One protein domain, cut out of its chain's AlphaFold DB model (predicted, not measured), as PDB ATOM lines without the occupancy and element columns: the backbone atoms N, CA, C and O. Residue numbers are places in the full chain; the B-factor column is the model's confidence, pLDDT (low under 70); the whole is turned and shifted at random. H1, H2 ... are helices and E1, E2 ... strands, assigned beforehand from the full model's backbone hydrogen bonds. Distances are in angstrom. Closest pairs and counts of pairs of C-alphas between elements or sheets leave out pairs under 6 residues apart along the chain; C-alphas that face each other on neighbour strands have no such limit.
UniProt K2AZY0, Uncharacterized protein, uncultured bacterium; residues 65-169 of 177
ATOM      1  N   ILE A  65     151.227 148.179 124.781       89.06
ATOM      2  CA  ILE A  65     150.845 147.501 123.539       89.06
ATOM      3  C   ILE A  65     150.383 146.090 123.907       89.06
ATOM      4  O   ILE A  65     151.053 145.408 124.685       89.06
ATOM      5  N   LEU A  66     149.240 145.653 123.377       89.31
ATOM      6  CA  LEU A  66     148.782 144.269 123.500       89.31
ATOM      7  C   LEU A  66     149.701 143.359 122.675       89.31
ATOM      8  O   LEU A  66     149.906 143.600 121.487       89.31
ATOM      9  N   LEU A  67     150.250 142.316 123.298       86.75
ATOM     10  CA  LEU A  67     150.996 141.300 122.563       86.75
ATOM     11  C   LEU A  67     150.004 140.338 121.900       86.75
ATOM     12  O   LEU A  67     149.107 139.844 122.585       86.75
ATOM     13  N   PRO A  68     150.151 140.065 120.592       83.75
ATOM     14  CA  PRO A  68     149.187 139.262 119.859       83.75
ATOM     15  C   PRO A  68     149.150 137.823 120.371       83.75
ATOM     16  O   PRO A  68     150.153 137.262 120.827       83.75
ATOM     17  N   ARG A  69     147.977 137.205 120.229       82.69
ATOM     18  CA  ARG A  69     147.775 135.781 120.478       82.69
ATOM     19  C   ARG A  69     148.647 134.954 119.534       82.69
ATOM     20  O   ARG A  69     148.599 135.127 118.319       82.69
ATOM     21  N   VAL A  70     149.418 134.023 120.091       76.38
ATOM     22  CA  VAL A  70     150.335 133.170 119.316       76.38
ATOM     23  C   VAL A  70     149.786 131.751 119.254       76.38
ATOM     24  O   VAL A  70     149.980 130.980 120.189       76.38
ATOM     25  N   HIS A  71     149.093 131.386 118.177       67.69
ATOM     26  CA  HIS A  71     148.447 130.069 118.047       67.69
ATOM     27  C   HIS A  71     149.444 128.907 118.100       67.69
ATOM     28  O   HIS A  71     149.243 127.952 118.849       67.69
ATOM     29  N   PHE A  72     150.553 129.056 117.382       65.19
ATOM     30  CA  PHE A  72     151.664 128.118 117.360       65.19
ATOM     31  C   PHE A  72     152.895 128.887 117.819       65.19
ATOM     32  O   PHE A  72     153.389 129.717 117.052       65.19
ATOM     33  N   PRO A  73     153.343 128.731 119.077       62.34
ATOM     34  CA  PRO A  73     154.616 129.311 119.460       62.34
ATOM     35  C   PRO A  73     155.666 128.704 118.534       62.34
ATOM     36  O   PRO A  73     155.798 127.482 118.471       62.34
ATOM     37  N   GLU A  74     156.374 129.548 117.779       56.47
ATOM     38  CA  GLU A  74     157.613 129.108 117.156       56.47
ATOM     39  C   GLU A  74     158.449 128.526 118.288       56.47
ATOM     40  O   GLU A  74     158.748 129.218 119.266       56.47
ATOM     41  N   LEU A  75     158.752 127.229 118.196       49.34
ATOM     42  CA  LEU A  75     159.786 126.629 119.012       49.34
ATOM     43  C   LEU A  75     161.023 127.451 118.695       49.34
ATOM     44  O   LEU A  75     161.639 127.268 117.646       49.34
ATOM     45  N   ALA A  76     161.339 128.409 119.562       48.12
ATOM     46  CA  ALA A  76     162.599 129.104 119.528       48.12
ATOM     47  C   ALA A  76     163.642 128.033 119.839       48.12
ATOM     48  O   ALA A  76     164.035 127.827 120.987       48.12
ATOM     49  N   ILE A  77     164.043 127.288 118.806       42.84
ATOM     50  CA  ILE A  77     165.292 126.554 118.793       42.84
ATOM     51  C   ILE A  77     166.290 127.599 119.260       42.84
ATOM     52  O   ILE A  77     166.449 128.627 118.603       42.84
ATOM     53  N   MET A  78     166.864 127.379 120.442       39.31
ATOM     54  CA  MET A  78     167.903 128.211 121.027       39.31
ATOM     55  C   MET A  78     169.104 128.242 120.074       39.31
ATOM     56  O   MET A  78     170.101 127.556 120.264       39.31
ATOM     57  N   GLN A  79     169.014 129.032 119.018       35.31
ATOM     58  CA  GLN A  79     170.137 129.521 118.262       35.31
ATOM     59  C   GLN A  79     170.078 131.022 118.422       35.31
ATOM     60  O   GLN A  79     169.428 131.744 117.670       35.31
ATOM     61  N   ALA A  80     170.791 131.476 119.446       42.84
ATOM     62  CA  ALA A  80     171.338 132.811 119.487       42.84
ATOM     63  C   ALA A  80     172.195 133.027 118.225       42.84
ATOM     64  O   ALA A  80     173.417 132.906 118.253       42.84
ATOM     65  N   LYS A  81     171.561 133.340 117.094       36.78
ATOM     66  CA  LYS A  81     172.221 133.991 115.972       36.78
ATOM     67  C   LYS A  81     172.103 135.484 116.225       36.78
ATOM     68  O   LYS A  81     171.158 136.139 115.807       36.78
ATOM     69  N   ARG A  82     173.109 136.018 116.922       47.09
ATOM     70  CA  ARG A  82     173.512 137.414 116.750       47.09
ATOM     71  C   ARG A  82     173.859 137.610 115.276       47.09
ATOM     72  O   ARG A  82     175.000 137.375 114.894       47.09
ATOM     73  N   ILE A  83     172.889 137.988 114.452       38.69
ATOM     74  CA  ILE A  83     173.132 138.500 113.103       38.69
ATOM     75  C   ILE A  83     172.127 139.622 112.841       38.69
ATOM     76  O   ILE A  83     170.949 139.357 112.645       38.69
ATOM     77  N   GLY A  84     172.626 140.858 112.782       37.28
ATOM     78  CA  GLY A  84     171.942 141.960 112.105       37.28
ATOM     79  C   GLY A  84     171.580 143.145 112.995       37.28
ATOM     80  O   GLY A  84     170.852 143.022 113.970       37.28
ATOM     81  N   ILE A  85     172.083 144.317 112.613       45.28
ATOM     82  CA  ILE A  85     171.672 145.625 113.121       45.28
ATOM     83  C   ILE A  85     170.242 145.879 112.625       45.28
ATOM     84  O   ILE A  85     170.043 146.084 111.431       45.28
ATOM     85  N   GLY A  86     169.257 145.860 113.524       39.12
ATOM     86  CA  GLY A  86     167.872 146.192 113.185       39.12
ATOM     87  C   GLY A  86     166.867 145.614 114.175       39.12
ATOM     88  O   GLY A  86     166.466 144.473 114.031       39.12
ATOM     89  N   GLN A  87     166.483 146.427 115.164       36.09
ATOM     90  CA  GLN A  87     165.449 146.177 116.180       36.09
ATOM     91  C   GLN A  87     165.538 144.815 116.892       36.09
ATOM     92  O   GLN A  87     164.899 143.843 116.509       36.09
ATOM     93  N   ASP A  88     166.260 144.796 118.015       36.50
ATOM     94  CA  ASP A  88     166.154 143.743 119.026       36.50
ATOM     95  C   ASP A  88     164.717 143.688 119.584       36.50
ATOM     96  O   ASP A  88     164.423 144.211 120.660       36.50
ATOM     97  N   THR A  89     163.796 143.002 118.906       42.34
ATOM     98  CA  THR A  89     162.626 142.417 119.567       42.34
ATOM     99  C   THR A  89     163.069 141.118 120.231       42.34
ATOM    100  O   THR A  89     162.568 140.038 119.923       42.34
ATOM    101  N   ASN A  90     164.040 141.209 121.143       43.16
ATOM    102  CA  ASN A  90     164.299 140.156 122.114       43.16
ATOM    103  C   ASN A  90     163.083 140.110 123.043       43.16
ATOM    104  O   ASN A  90     163.119 140.611 124.167       43.16
ATOM    105  N   ILE A  91     161.970 139.547 122.566       53.53
ATOM    106  CA  ILE A  91     160.871 139.159 123.433       53.53
ATOM    107  C   ILE A  91     161.406 137.965 124.219       53.53
ATOM    108  O   ILE A  91     161.270 136.808 123.826       53.53
ATOM    109  N   THR A  92     162.120 138.255 125.304       54.22
ATOM    110  CA  THR A  92     162.536 137.248 126.271       54.22
ATOM    111  C   THR A  92     161.278 136.790 126.989       54.22
ATOM    112  O   THR A  92     160.884 137.329 128.025       54.22
ATOM    113  N   PHE A  93     160.596 135.821 126.391       61.88
ATOM    114  CA  PHE A  93     159.470 135.178 127.027       61.88
ATOM    115  C   PHE A  93     159.956 134.447 128.281       61.88
ATOM    116  O   PHE A  93     161.005 133.802 128.291       61.88
ATOM    117  N   SER A  94     159.186 134.562 129.360       72.00
ATOM    118  CA  SER A  94     159.423 133.763 130.561       72.00
ATOM    119  C   SER A  94     159.356 132.279 130.209       72.00
ATOM    120  O   SER A  94     158.492 131.881 129.427       72.00
ATOM    121  N   ARG A  95     160.182 131.444 130.851       81.69
ATOM    122  CA  ARG A  95     160.131 129.973 130.711       81.69
ATOM    123  C   ARG A  95     158.761 129.357 131.031       81.69
ATOM    124  O   ARG A  95     158.534 128.190 130.757       81.69
ATOM    125  N   TYR A  96     157.870 130.139 131.638       90.88
ATOM    126  CA  TYR A  96     156.521 129.751 132.036       90.88
ATOM    127  C   TYR A  96     155.428 130.197 131.066       90.88
ATOM    128  O   TYR A  96     154.247 129.972 131.332       90.88
ATOM    129  N   ILE A  97     155.783 130.873 129.969       90.12
ATOM    130  CA  ILE A  97     154.788 131.496 129.097       90.12
ATOM    131  C   ILE A  97     153.848 130.475 128.461       90.12
ATOM    132  O   ILE A  97     152.655 130.750 128.337       90.12
ATOM    133  N   ASP A  98     154.361 129.300 128.108       89.19
ATOM    134  CA  ASP A  98     153.569 128.273 127.442       89.19
ATOM    135  C   ASP A  98     152.572 127.640 128.408       89.19
ATOM    136  O   ASP A  98     151.414 127.476 128.042       89.19
ATOM    137  N   GLN A  99     152.947 127.437 129.674       92.50
ATOM    138  CA  GLN A  99     152.012 127.008 130.721       92.50
ATOM    139  C   GLN A  99     150.923 128.057 130.980       92.50
ATOM    140  O   GLN A  99     149.750 127.724 131.132       92.50
ATOM    141  N   ILE A 100     151.287 129.344 130.984       94.81
ATOM    142  CA  ILE A 100     150.330 130.450 131.137       94.81
ATOM    143  C   ILE A 100     149.350 130.491 129.955       94.81
ATOM    144  O   ILE A 100     148.143 130.623 130.161       94.81
ATOM    145  N   ARG A 101     149.853 130.357 128.722       93.19
ATOM    146  CA  ARG A 101     149.035 130.298 127.502       93.19
ATOM    147  C   ARG A 101     148.143 129.065 127.487       93.19
ATOM    148  O   ARG A 101     146.966 129.178 127.159       93.19
ATOM    149  N   TYR A 102     148.681 127.912 127.869       93.19
ATOM    150  CA  TYR A 102     147.938 126.665 127.989       93.19
ATOM    151  C   TYR A 102     146.771 126.816 128.968       93.19
ATOM    152  O   TYR A 102     145.630 126.525 128.607       93.19
ATOM    153  N   ALA A 103     147.030 127.347 130.167       96.19
ATOM    154  CA  ALA A 103     145.996 127.589 131.165       96.19
ATOM    155  C   ALA A 103     144.918 128.551 130.643       96.19
ATOM    156  O   ALA A 103     143.730 128.267 130.761       96.19
ATOM    157  N   ALA A 104     145.318 129.647 129.995       95.38
ATOM    158  CA  ALA A 104     144.381 130.615 129.427       95.38
ATOM    159  C   ALA A 104     143.468 129.986 128.364       95.38
ATOM    160  O   ALA A 104     142.248 130.116 128.433       95.38
ATOM    161  N   ARG A 105     144.044 129.248 127.407       92.00
ATOM    162  CA  ARG A 105     143.298 128.616 126.302       92.00
ATOM    163  C   ARG A 105     142.303 127.578 126.785       92.00
ATOM    164  O   ARG A 105     141.205 127.500 126.247       92.00
ATOM    165  N   ASN A 106     142.685 126.826 127.810       93.56
ATOM    166  CA  ASN A 106     141.854 125.792 128.410       93.56
ATOM    167  C   ASN A 106     140.963 126.317 129.550       93.56
ATOM    168  O   ASN A 106     140.310 125.526 130.224       93.56
ATOM    169  N   ARG A 107     140.928 127.643 129.775       95.44
ATOM    170  CA  ARG A 107     140.158 128.301 130.847       95.44
ATOM    171  C   ARG A 107     140.442 127.711 132.232       95.44
ATOM    172  O   ARG A 107     139.548 127.577 133.063       95.44
ATOM    173  N   LEU A 108     141.700 127.367 132.484       97.31
ATOM    174  CA  LEU A 108     142.198 126.834 133.746       97.31
ATOM    175  C   LEU A 108     142.855 127.927 134.582       97.31
ATOM    176  O   LEU A 108     143.580 128.788 134.081       97.31
ATOM    177  N   CYS A 109     142.627 127.876 135.889       98.06
ATOM    178  CA  CYS A 109     143.378 128.684 136.833       98.06
ATOM    179  C   CYS A 109     144.834 128.210 136.867       98.06
ATOM    180  O   CYS A 109     145.136 127.022 136.744       98.06
ATOM    181  N   ILE A 110     145.743 129.150 137.091       98.06
ATOM    182  CA  ILE A 110     147.171 128.877 137.224       98.06
ATOM    183  C   ILE A 110     147.672 129.438 138.549       98.06
ATOM    184  O   ILE A 110     147.322 130.554 138.937       98.06
ATOM    185  N   GLU A 111     148.477 128.661 139.267       98.25
ATOM    186  CA  GLU A 111     149.157 129.133 140.465       98.25
ATOM    187  C   GLU A 111     150.553 129.641 140.101       98.25
ATOM    188  O   GLU A 111     151.407 128.880 139.643       98.25
ATOM    189  N   VAL A 112     150.795 130.935 140.310       97.81
ATOM    190  CA  VAL A 112     152.072 131.589 140.002       97.81
ATOM    191  C   VAL A 112     152.818 131.978 141.275       97.81
ATOM    192  O   VAL A 112     152.256 132.573 142.196       97.81
ATOM    193  N   GLY A 113     154.110 131.665 141.333       97.75
ATOM    194  CA  GLY A 113     155.027 132.210 142.328       97.75
ATOM    195  C   GLY A 113     155.560 133.555 141.858       97.75
ATOM    196  O   GLY A 113     156.199 133.638 140.810       97.75
ATOM    197  N   TYR A 114     155.320 134.608 142.633       96.94
ATOM    198  CA  TYR A 114     155.752 135.966 142.298       96.94
ATOM    199  C   TYR A 114     156.104 136.721 143.588       96.94
ATOM    200  O   TYR A 114     155.366 136.641 144.567       96.94
ATOM    201  N   HIS A 115     157.242 137.415 143.661       95.25
ATOM    202  CA  HIS A 115     157.667 138.179 144.861       95.25
ATOM    203  C   HIS A 115     157.410 137.453 146.206       95.25
ATOM    204  O   HIS A 115     156.747 137.984 147.098       95.25
ATOM    205  N   GLY A 116     157.841 136.191 146.314       94.38
ATOM    206  CA  GLY A 116     157.746 135.398 147.548       94.38
ATOM    207  C   GLY A 116     156.354 134.875 147.933       94.38
ATOM    208  O   GLY A 116     156.217 134.284 148.999       94.38
ATOM    209  N   ALA A 117     155.320 135.051 147.102       96.12
ATOM    210  CA  ALA A 117     153.979 134.519 147.365       96.12
ATOM    211  C   ALA A 117     153.438 133.697 146.188       96.12
ATOM    212  O   ALA A 117     153.635 134.062 145.024       96.12
ATOM    213  N   ARG A 118     152.706 132.621 146.502       97.69
ATOM    214  CA  ARG A 118     151.885 131.869 145.541       97.69
ATOM    215  C   ARG A 118     150.560 132.593 145.332       97.69
ATOM    216  O   ARG A 118     149.967 133.097 146.290       97.69
ATOM    217  N   ARG A 119     150.128 132.694 144.080       98.00
ATOM    218  CA  ARG A 119     148.896 133.379 143.685       98.00
ATOM    219  C   ARG A 119     148.116 132.511 142.729       98.00
ATOM    220  O   ARG A 119     148.643 132.171 141.674       98.00
ATOM    221  N   LEU A 120     146.872 132.204 143.070       98.44
ATOM    222  CA  LEU A 120     145.958 131.550 142.147       98.44
ATOM    223  C   LEU A 120     145.300 132.612 141.273       98.44
ATOM    224  O   LEU A 120     144.671 133.541 141.790       98.44
ATOM    225  N   VAL A 121     145.458 132.497 139.958       98.38
ATOM    226  CA  VAL A 121     145.032 133.534 139.018       98.38
ATOM    227  C   VAL A 121     144.381 132.966 137.762       98.38
ATOM    228  O   VAL A 121     144.643 131.837 137.358       98.38
ATOM    229  N   GLN A 122     143.547 133.789 137.132       98.31
ATOM    230  CA  GLN A 122     142.989 133.559 135.802       98.31
ATOM    231  C   GLN A 122     143.804 134.381 134.790       98.31
ATOM    232  O   GLN A 122     143.812 135.614 134.900       98.31
ATOM    233  N   PRO A 123     144.532 133.750 133.856       97.69
ATOM    234  CA  PRO A 123     145.365 134.464 132.890       97.69
ATOM    235  C   PRO A 123     144.542 134.979 131.699       97.69
ATOM    236  O   PRO A 123     143.774 134.220 131.114       97.69
ATOM    237  N   TYR A 124     144.721 136.255 131.324       97.12
ATOM    238  CA  TYR A 124     143.927 136.893 130.260       97.12
ATOM    239  C   TYR A 124     144.756 137.429 129.096       97.12
ATOM    240  O   TYR A 124     144.492 137.052 127.962       97.12
ATOM    241  N   SER A 125     145.745 138.295 129.337       95.44
ATOM    242  CA  SER A 125     146.443 138.989 128.242       95.44
ATOM    243  C   SER A 125     147.907 139.266 128.556       95.44
ATOM    244  O   SER A 125     148.272 139.471 129.717       95.44
ATOM    245  N   LEU A 126     148.734 139.364 127.519       93.50
ATOM    246  CA  LEU A 126     150.108 139.848 127.625       93.50
ATOM    247  C   LEU A 126     150.224 141.250 127.052       93.50
ATOM    248  O   LEU A 126     149.675 141.540 125.995       93.50
ATOM    249  N   ARG A 127     150.968 142.115 127.735       92.31
ATOM    250  CA  ARG A 127     151.181 143.498 127.307       92.31
ATOM    251  C   ARG A 127     152.624 143.907 127.445       92.31
ATOM    252  O   ARG A 127     153.339 143.392 128.298       92.31
ATOM    253  N   GLN A 128     153.027 144.871 126.641       90.56
ATOM    254  CA  GLN A 128     154.349 145.465 126.693       90.56
ATOM    255  C   GLN A 128     154.214 146.985 126.844       90.56
ATOM    256  O   GLN A 128     153.876 147.670 125.879       90.56
ATOM    257  N   PRO A 129     154.412 147.549 128.049       89.75
ATOM    258  CA  PRO A 129     154.652 148.979 128.234       89.75
ATOM    259  C   PRO A 129     155.893 149.471 127.482       89.75
ATOM    260  O   PRO A 129     156.817 148.707 127.200       89.75
ATOM    261  N   ARG A 130     155.988 150.796 127.302       85.56
ATOM    262  CA  ARG A 130     157.178 151.484 126.753       85.56
ATOM    263  C   ARG A 130     158.500 151.143 127.448       85.56
ATOM    264  O   ARG A 130     159.552 151.280 126.842       85.56
ATOM    265  N   THR A 131     158.458 150.696 128.705       84.06
ATOM    266  CA  THR A 131     159.656 150.259 129.445       84.06
ATOM    267  C   THR A 131     160.255 148.954 128.915       84.06
ATOM    268  O   THR A 131     161.322 148.558 129.370       84.06
ATOM    269  N   GLY A 132     159.574 148.262 127.996       82.44
ATOM    270  CA  GLY A 132     160.042 147.026 127.369       82.44
ATOM    271  C   GLY A 132     159.762 145.757 128.175       82.44
ATOM    272  O   GLY A 132     159.887 144.662 127.638       82.44
ATOM    273  N   ASN A 133     159.335 145.871 129.436       87.00
ATOM    274  CA  ASN A 133     158.952 144.705 130.233       87.00
ATOM    275  C   ASN A 133     157.669 144.077 129.689       87.00
ATOM    276  O   ASN A 133     156.725 144.793 129.378       87.00
ATOM    277  N   GLN A 134     157.588 142.747 129.670       90.50
ATOM    278  CA  GLN A 134     156.350 142.040 129.363       90.50
ATOM    279  C   GLN A 134     155.529 141.821 130.641       90.50
ATOM    280  O   GLN A 134     156.023 141.300 131.644       90.50
ATOM    281  N   LEU A 135     154.263 142.217 130.597       93.94
ATOM    282  CA  LEU A 135     153.293 142.131 131.678       93.94
ATOM    283  C   LEU A 135     152.236 141.081 131.354       93.94
ATOM    284  O   LEU A 135     151.607 141.126 130.303       93.94
ATOM    285  N   LEU A 136     152.003 140.169 132.287       95.81
ATOM    286  CA  LEU A 136     150.851 139.285 132.310       95.81
ATOM    287  C   LEU A 136     149.733 139.943 133.112       95.81
ATOM    288  O   LEU A 136     149.862 140.117 134.324       95.81
ATOM    289  N   TYR A 137     148.637 140.263 132.438       97.50
ATOM    290  CA  TYR A 137     147.402 140.699 133.075       97.50
ATOM    291  C   TYR A 137     146.548 139.489 133.446       97.50
ATOM    292  O   TYR A 137     146.259 138.618 132.619       97.50
ATOM    293  N   VAL A 138     146.148 139.455 134.714       97.81
ATOM    294  CA  VAL A 138     145.382 138.368 135.319       97.81
ATOM    295  C   VAL A 138     144.267 138.905 136.201       97.81
ATOM    296  O   VAL A 138     144.356 140.019 136.717       97.81
ATOM    297  N   TYR A 139     143.258 138.077 136.454       98.00
ATOM    298  CA  TYR A 139     142.384 138.245 137.613       98.00
ATOM    299  C   TYR A 139     142.918 137.378 138.758       98.00
ATOM    300  O   TYR A 139     142.922 136.150 138.670       98.00
ATOM    301  N   GLU A 140     143.427 138.014 139.811       98.12
ATOM    302  CA  GLU A 140     143.971 137.344 140.993       98.12
ATOM    303  C   GLU A 140     142.821 136.900 141.902       98.12
ATOM    304  O   GLU A 140     142.023 137.728 142.338       98.12
ATOM    305  N   LEU A 141     142.729 135.596 142.182       97.75
ATOM    306  CA  LEU A 141     141.751 135.031 143.114       97.75
ATOM    307  C   LEU A 141     142.300 135.055 144.540       97.75
ATOM    308  O   LEU A 141     141.605 135.466 145.474       97.75
ATOM    309  N   THR A 142     143.556 134.631 144.706       97.75
ATOM    310  CA  THR A 142     144.220 134.555 146.009       97.75
ATOM    311  C   THR A 142     145.671 135.017 145.961       97.75
ATOM    312  O   THR A 142     146.351 134.921 144.938       97.75
ATOM    313  N   ARG A 143     146.166 135.461 147.120       96.81
ATOM    314  CA  ARG A 143     147.584 135.655 147.426       96.81
ATOM    315  C   ARG A 143     147.890 134.959 148.750       96.81
ATOM    316  O   ARG A 143     147.480 135.427 149.813       96.81
ATOM    317  N   GLY A 144     148.604 133.837 148.693       93.25
ATOM    318  CA  GLY A 144     148.694 132.918 149.827       93.25
ATOM    319  C   GLY A 144     147.294 132.463 150.250       93.25
ATOM    320  O   GLY A 144     146.489 132.072 149.410       93.25
ATOM    321  N   ALA A 145     146.978 132.579 151.540       91.75
ATOM    322  CA  ALA A 145     145.655 132.237 152.071       91.75
ATOM    323  C   ALA A 145     144.592 133.344 151.887       91.75
ATOM    324  O   ALA A 145     143.406 133.097 152.099       91.75
ATOM    325  N   ALA A 146     144.986 134.566 151.514       95.25
ATOM    326  CA  ALA A 146     144.065 135.694 151.413       95.25
ATOM    327  C   ALA A 146     143.373 135.731 150.044       95.25
ATOM    328  O   ALA A 146     144.033 135.636 149.009       95.25
ATOM    329  N   ARG A 147     142.050 135.929 150.029       96.31
ATOM    330  CA  ARG A 147     141.294 136.218 148.800       96.31
ATOM    331  C   ARG A 147     141.491 137.676 148.400       96.31
ATOM    332  O   ARG A 147     141.413 138.553 149.256       96.31
ATOM    333  N   THR A 148     141.719 137.931 147.118       94.75
ATOM    334  CA  THR A 148     141.994 139.285 146.614       94.75
ATOM    335  C   THR A 148     140.991 139.737 145.559       94.75
ATOM    336  O   THR A 148     140.485 140.847 145.673       94.75
ATOM    337  N   ASN A 149     140.640 138.877 144.598       95.31
ATOM    338  CA  ASN A 149     139.574 139.095 143.609       95.31
ATOM    339  C   ASN A 149     139.703 140.413 142.825       95.31
ATOM    340  O   ASN A 149     138.786 141.231 142.802       95.31
ATOM    341  N   GLN A 150     140.852 140.635 142.186       95.69
ATOM    342  CA  GLN A 150     141.151 141.895 141.495       95.69
ATOM    343  C   GLN A 150     142.047 141.689 140.273       95.69
ATOM    344  O   GLN A 150     142.831 140.741 140.216       95.69
ATOM    345  N   ILE A 151     141.982 142.613 139.312       96.81
ATOM    346  CA  ILE A 151     142.921 142.621 138.185       96.81
ATOM    347  C   ILE A 151     144.317 143.007 138.687       96.81
ATOM    348  O   ILE A 151     144.489 143.985 139.422       96.81
ATOM    349  N   LYS A 152     145.329 142.254 138.257       96.44
ATOM    350  CA  LYS A 152     146.744 142.544 138.494       96.44
ATOM    351  C   LYS A 152     147.554 142.364 137.221       96.44
ATOM    352  O   LYS A 152     147.168 141.616 136.329       96.44
ATOM    353  N   ALA A 153     148.693 143.042 137.179       95.88
ATOM    354  CA  ALA A 153     149.712 142.859 136.160       95.88
ATOM    355  C   ALA A 153     150.995 142.362 136.833       95.88
ATOM    356  O   ALA A 153     151.472 142.992 137.780       95.88
ATOM    357  N   TYR A 154     151.547 141.249 136.355       95.62
ATOM    358  CA  TYR A 154     152.825 140.701 136.814       95.62
ATOM    359  C   TYR A 154     153.841 140.778 135.697       95.62
ATOM    360  O   TYR A 154     153.540 140.409 134.566       95.62
ATOM    361  N   LYS A 155     155.065 141.206 135.997       93.94
ATOM    362  CA  LYS A 155     156.135 141.092 135.011       93.94
ATOM    363  C   LYS A 155     156.483 139.621 134.816       93.94
ATOM    364  O   LYS A 155     156.743 138.910 135.785       93.94
ATOM    365  N   THR A 156     156.487 139.159 133.574       92.38
ATOM    366  CA  THR A 156     156.660 137.731 133.268       92.38
ATOM    367  C   THR A 156     158.043 137.209 133.659       92.38
ATOM    368  O   THR A 156     158.165 136.054 134.065       92.38
ATOM    369  N   ASN A 157     159.074 138.054 133.592       91.19
ATOM    370  CA  ASN A 157     160.450 137.728 133.980       91.19
ATOM    371  C   ASN A 157     160.664 137.602 135.500       91.19
ATOM    372  O   ASN A 157     161.657 137.024 135.927       91.19
ATOM    373  N   GLU A 158     159.739 138.108 136.316       93.56
ATOM    374  CA  GLU A 158     159.774 138.011 137.782       93.56
ATOM    375  C   GLU A 158     158.909 136.842 138.310       93.56
ATOM    376  O   GLU A 158     158.821 136.621 139.522       93.56
ATOM    377  N   ILE A 159     158.263 136.078 137.419       95.38
ATOM    378  CA  ILE A 159     157.549 134.841 137.769       95.38
ATOM    379  C   ILE A 159     158.575 133.727 137.995       95.38
ATOM    380  O   ILE A 159     159.338 133.373 137.097       95.38
ATOM    381  N   VAL A 160     158.566 133.149 139.197       95.62
ATOM    382  CA  VAL A 160     159.547 132.132 139.622       95.62
ATOM    383  C   VAL A 160     158.996 130.708 139.608       95.62
ATOM    384  O   VAL A 160     159.770 129.762 139.710       95.62
ATOM    385  N   SER A 161     157.675 130.551 139.500       95.75
ATOM    386  CA  SER A 161     156.988 129.273 139.293       95.75
ATOM    387  C   SER A 161     155.628 129.496 138.645       95.75
ATOM    388  O   SER A 161     154.996 130.525 138.881       95.75
ATOM    389  N   ALA A 162     155.174 128.527 137.855       96.50
ATOM    390  CA  ALA A 162     153.831 128.473 137.304       96.50
ATOM    391  C   ALA A 162     153.361 127.016 137.318       96.50
ATOM    392  O   ALA A 162     154.133 126.116 137.001       96.50
ATOM    393  N   GLU A 163     152.132 126.782 137.762       97.00
ATOM    394  CA  GLU A 163     151.553 125.445 137.848       97.00
ATOM    395  C   GLU A 163     150.075 125.515 137.481       97.00
ATOM    396  O   GLU A 163     149.288 126.188 138.154       97.00
ATOM    397  N   VAL A 164     149.704 124.845 136.394       97.38
ATOM    398  CA  VAL A 164     148.323 124.799 135.915       97.38
ATOM    399  C   VAL A 164     147.501 123.930 136.866       97.38
ATOM    400  O   VAL A 164     147.939 122.858 137.278       97.38
ATOM    401  N   LYS A 165     146.315 124.399 137.252       96.62
ATOM    402  CA  LYS A 165     145.404 123.670 138.141       96.62
ATOM    403  C   LYS A 165     144.201 123.180 137.346       96.62
ATOM    404  O   LYS A 165     143.735 123.870 136.450       96.62
ATOM    405  N   GLN A 166     143.629 122.044 137.743       93.19
ATOM    406  CA  GLN A 166     142.381 121.517 137.159       93.19
ATOM    407  C   GLN A 166     141.142 122.374 137.481       93.19
ATOM    408  O   GLN A 166     140.030 122.071 137.062       93.19
ATOM    409  N   GLN A 167     141.305 123.459 138.236       95.31
ATOM    410  CA  GLN A 167     140.227 124.389 138.526       95.31
ATOM    411  C   GLN A 167     139.956 125.271 137.303       95.31
ATOM    412  O   GLN A 167     140.727 126.193 137.029       95.31
ATOM    413  N   SER A 168     138.851 125.033 136.599       95.50
ATOM    414  CA  SER A 168     138.430 125.896 135.496       95.50
ATOM    415  C   SER A 168     137.776 127.199 135.974       95.50
ATOM    416  O   SER A 168     137.430 127.363 137.150       95.50
ATOM    417  N   PHE A 169     137.631 128.161 135.065       95.25
ATOM    418  CA  PHE A 169     136.914 129.405 135.312       95.25
ATOM    419  C   PHE A 169     136.084 129.844 134.103       95.25
ATOM    420  O   PHE A 169     136.498 129.696 132.958       95.25
TER     421      PHE A 169
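What this domain is: This is residues 65 to 169 of the 177 residues of an uncharacterized protein of uncultured bacterium (UniProt K2AZY0). A strongly twisted sheet of five strands has one short helix, H1, packed on E2, E1 and E5; a long loop, residues 74 to 88, sticks out from this body. The printed part has 105 residues, with H1 and then E1 to E5, mostly strand; the sheet, order E4 E3 E2 E1 E5, is antiparallel. It is compact, radius of gyration of the C-alphas 14.7 A, yet elongated, 48 by 26 by 23 A.

How they stand to each other: E1, residues 108 to 114, E2, 117 to 129, E3, 135 to 143, and E4, 146 to 155, form a meander, each strand the antiparallel neighbour of the one before. Within hydrogen-bond range are N 112 and O 119, 2.8 A, N 139 and O 122, 3.0 A, and N 138 and O 152, 2.9 A. E5, residues 159 to 168, is antiparallel to E1, with N 111 and O 163 2.8 A apart. E2 bends by 102 degrees at residue 120. H1, residues 97 to 105, is on the sheet; its closest C-alphas to E2 are Ala 104 and Pro 123, 5.3 A. In H1 every O i to N i+4 pair is within hydrogen-bond range.

Where its parts are: H1 begins at C-alpha 97 (154.788, 131.496, 129.097). E2 is 24.0 A long, E5 21.2 A, ending at C-alpha 168 (138.430, 125.896, 135.496).

The domain as a whole: The printed part has no cut, and its links between named elements are tight. Residues 71 to 93 have pLDDT under 70.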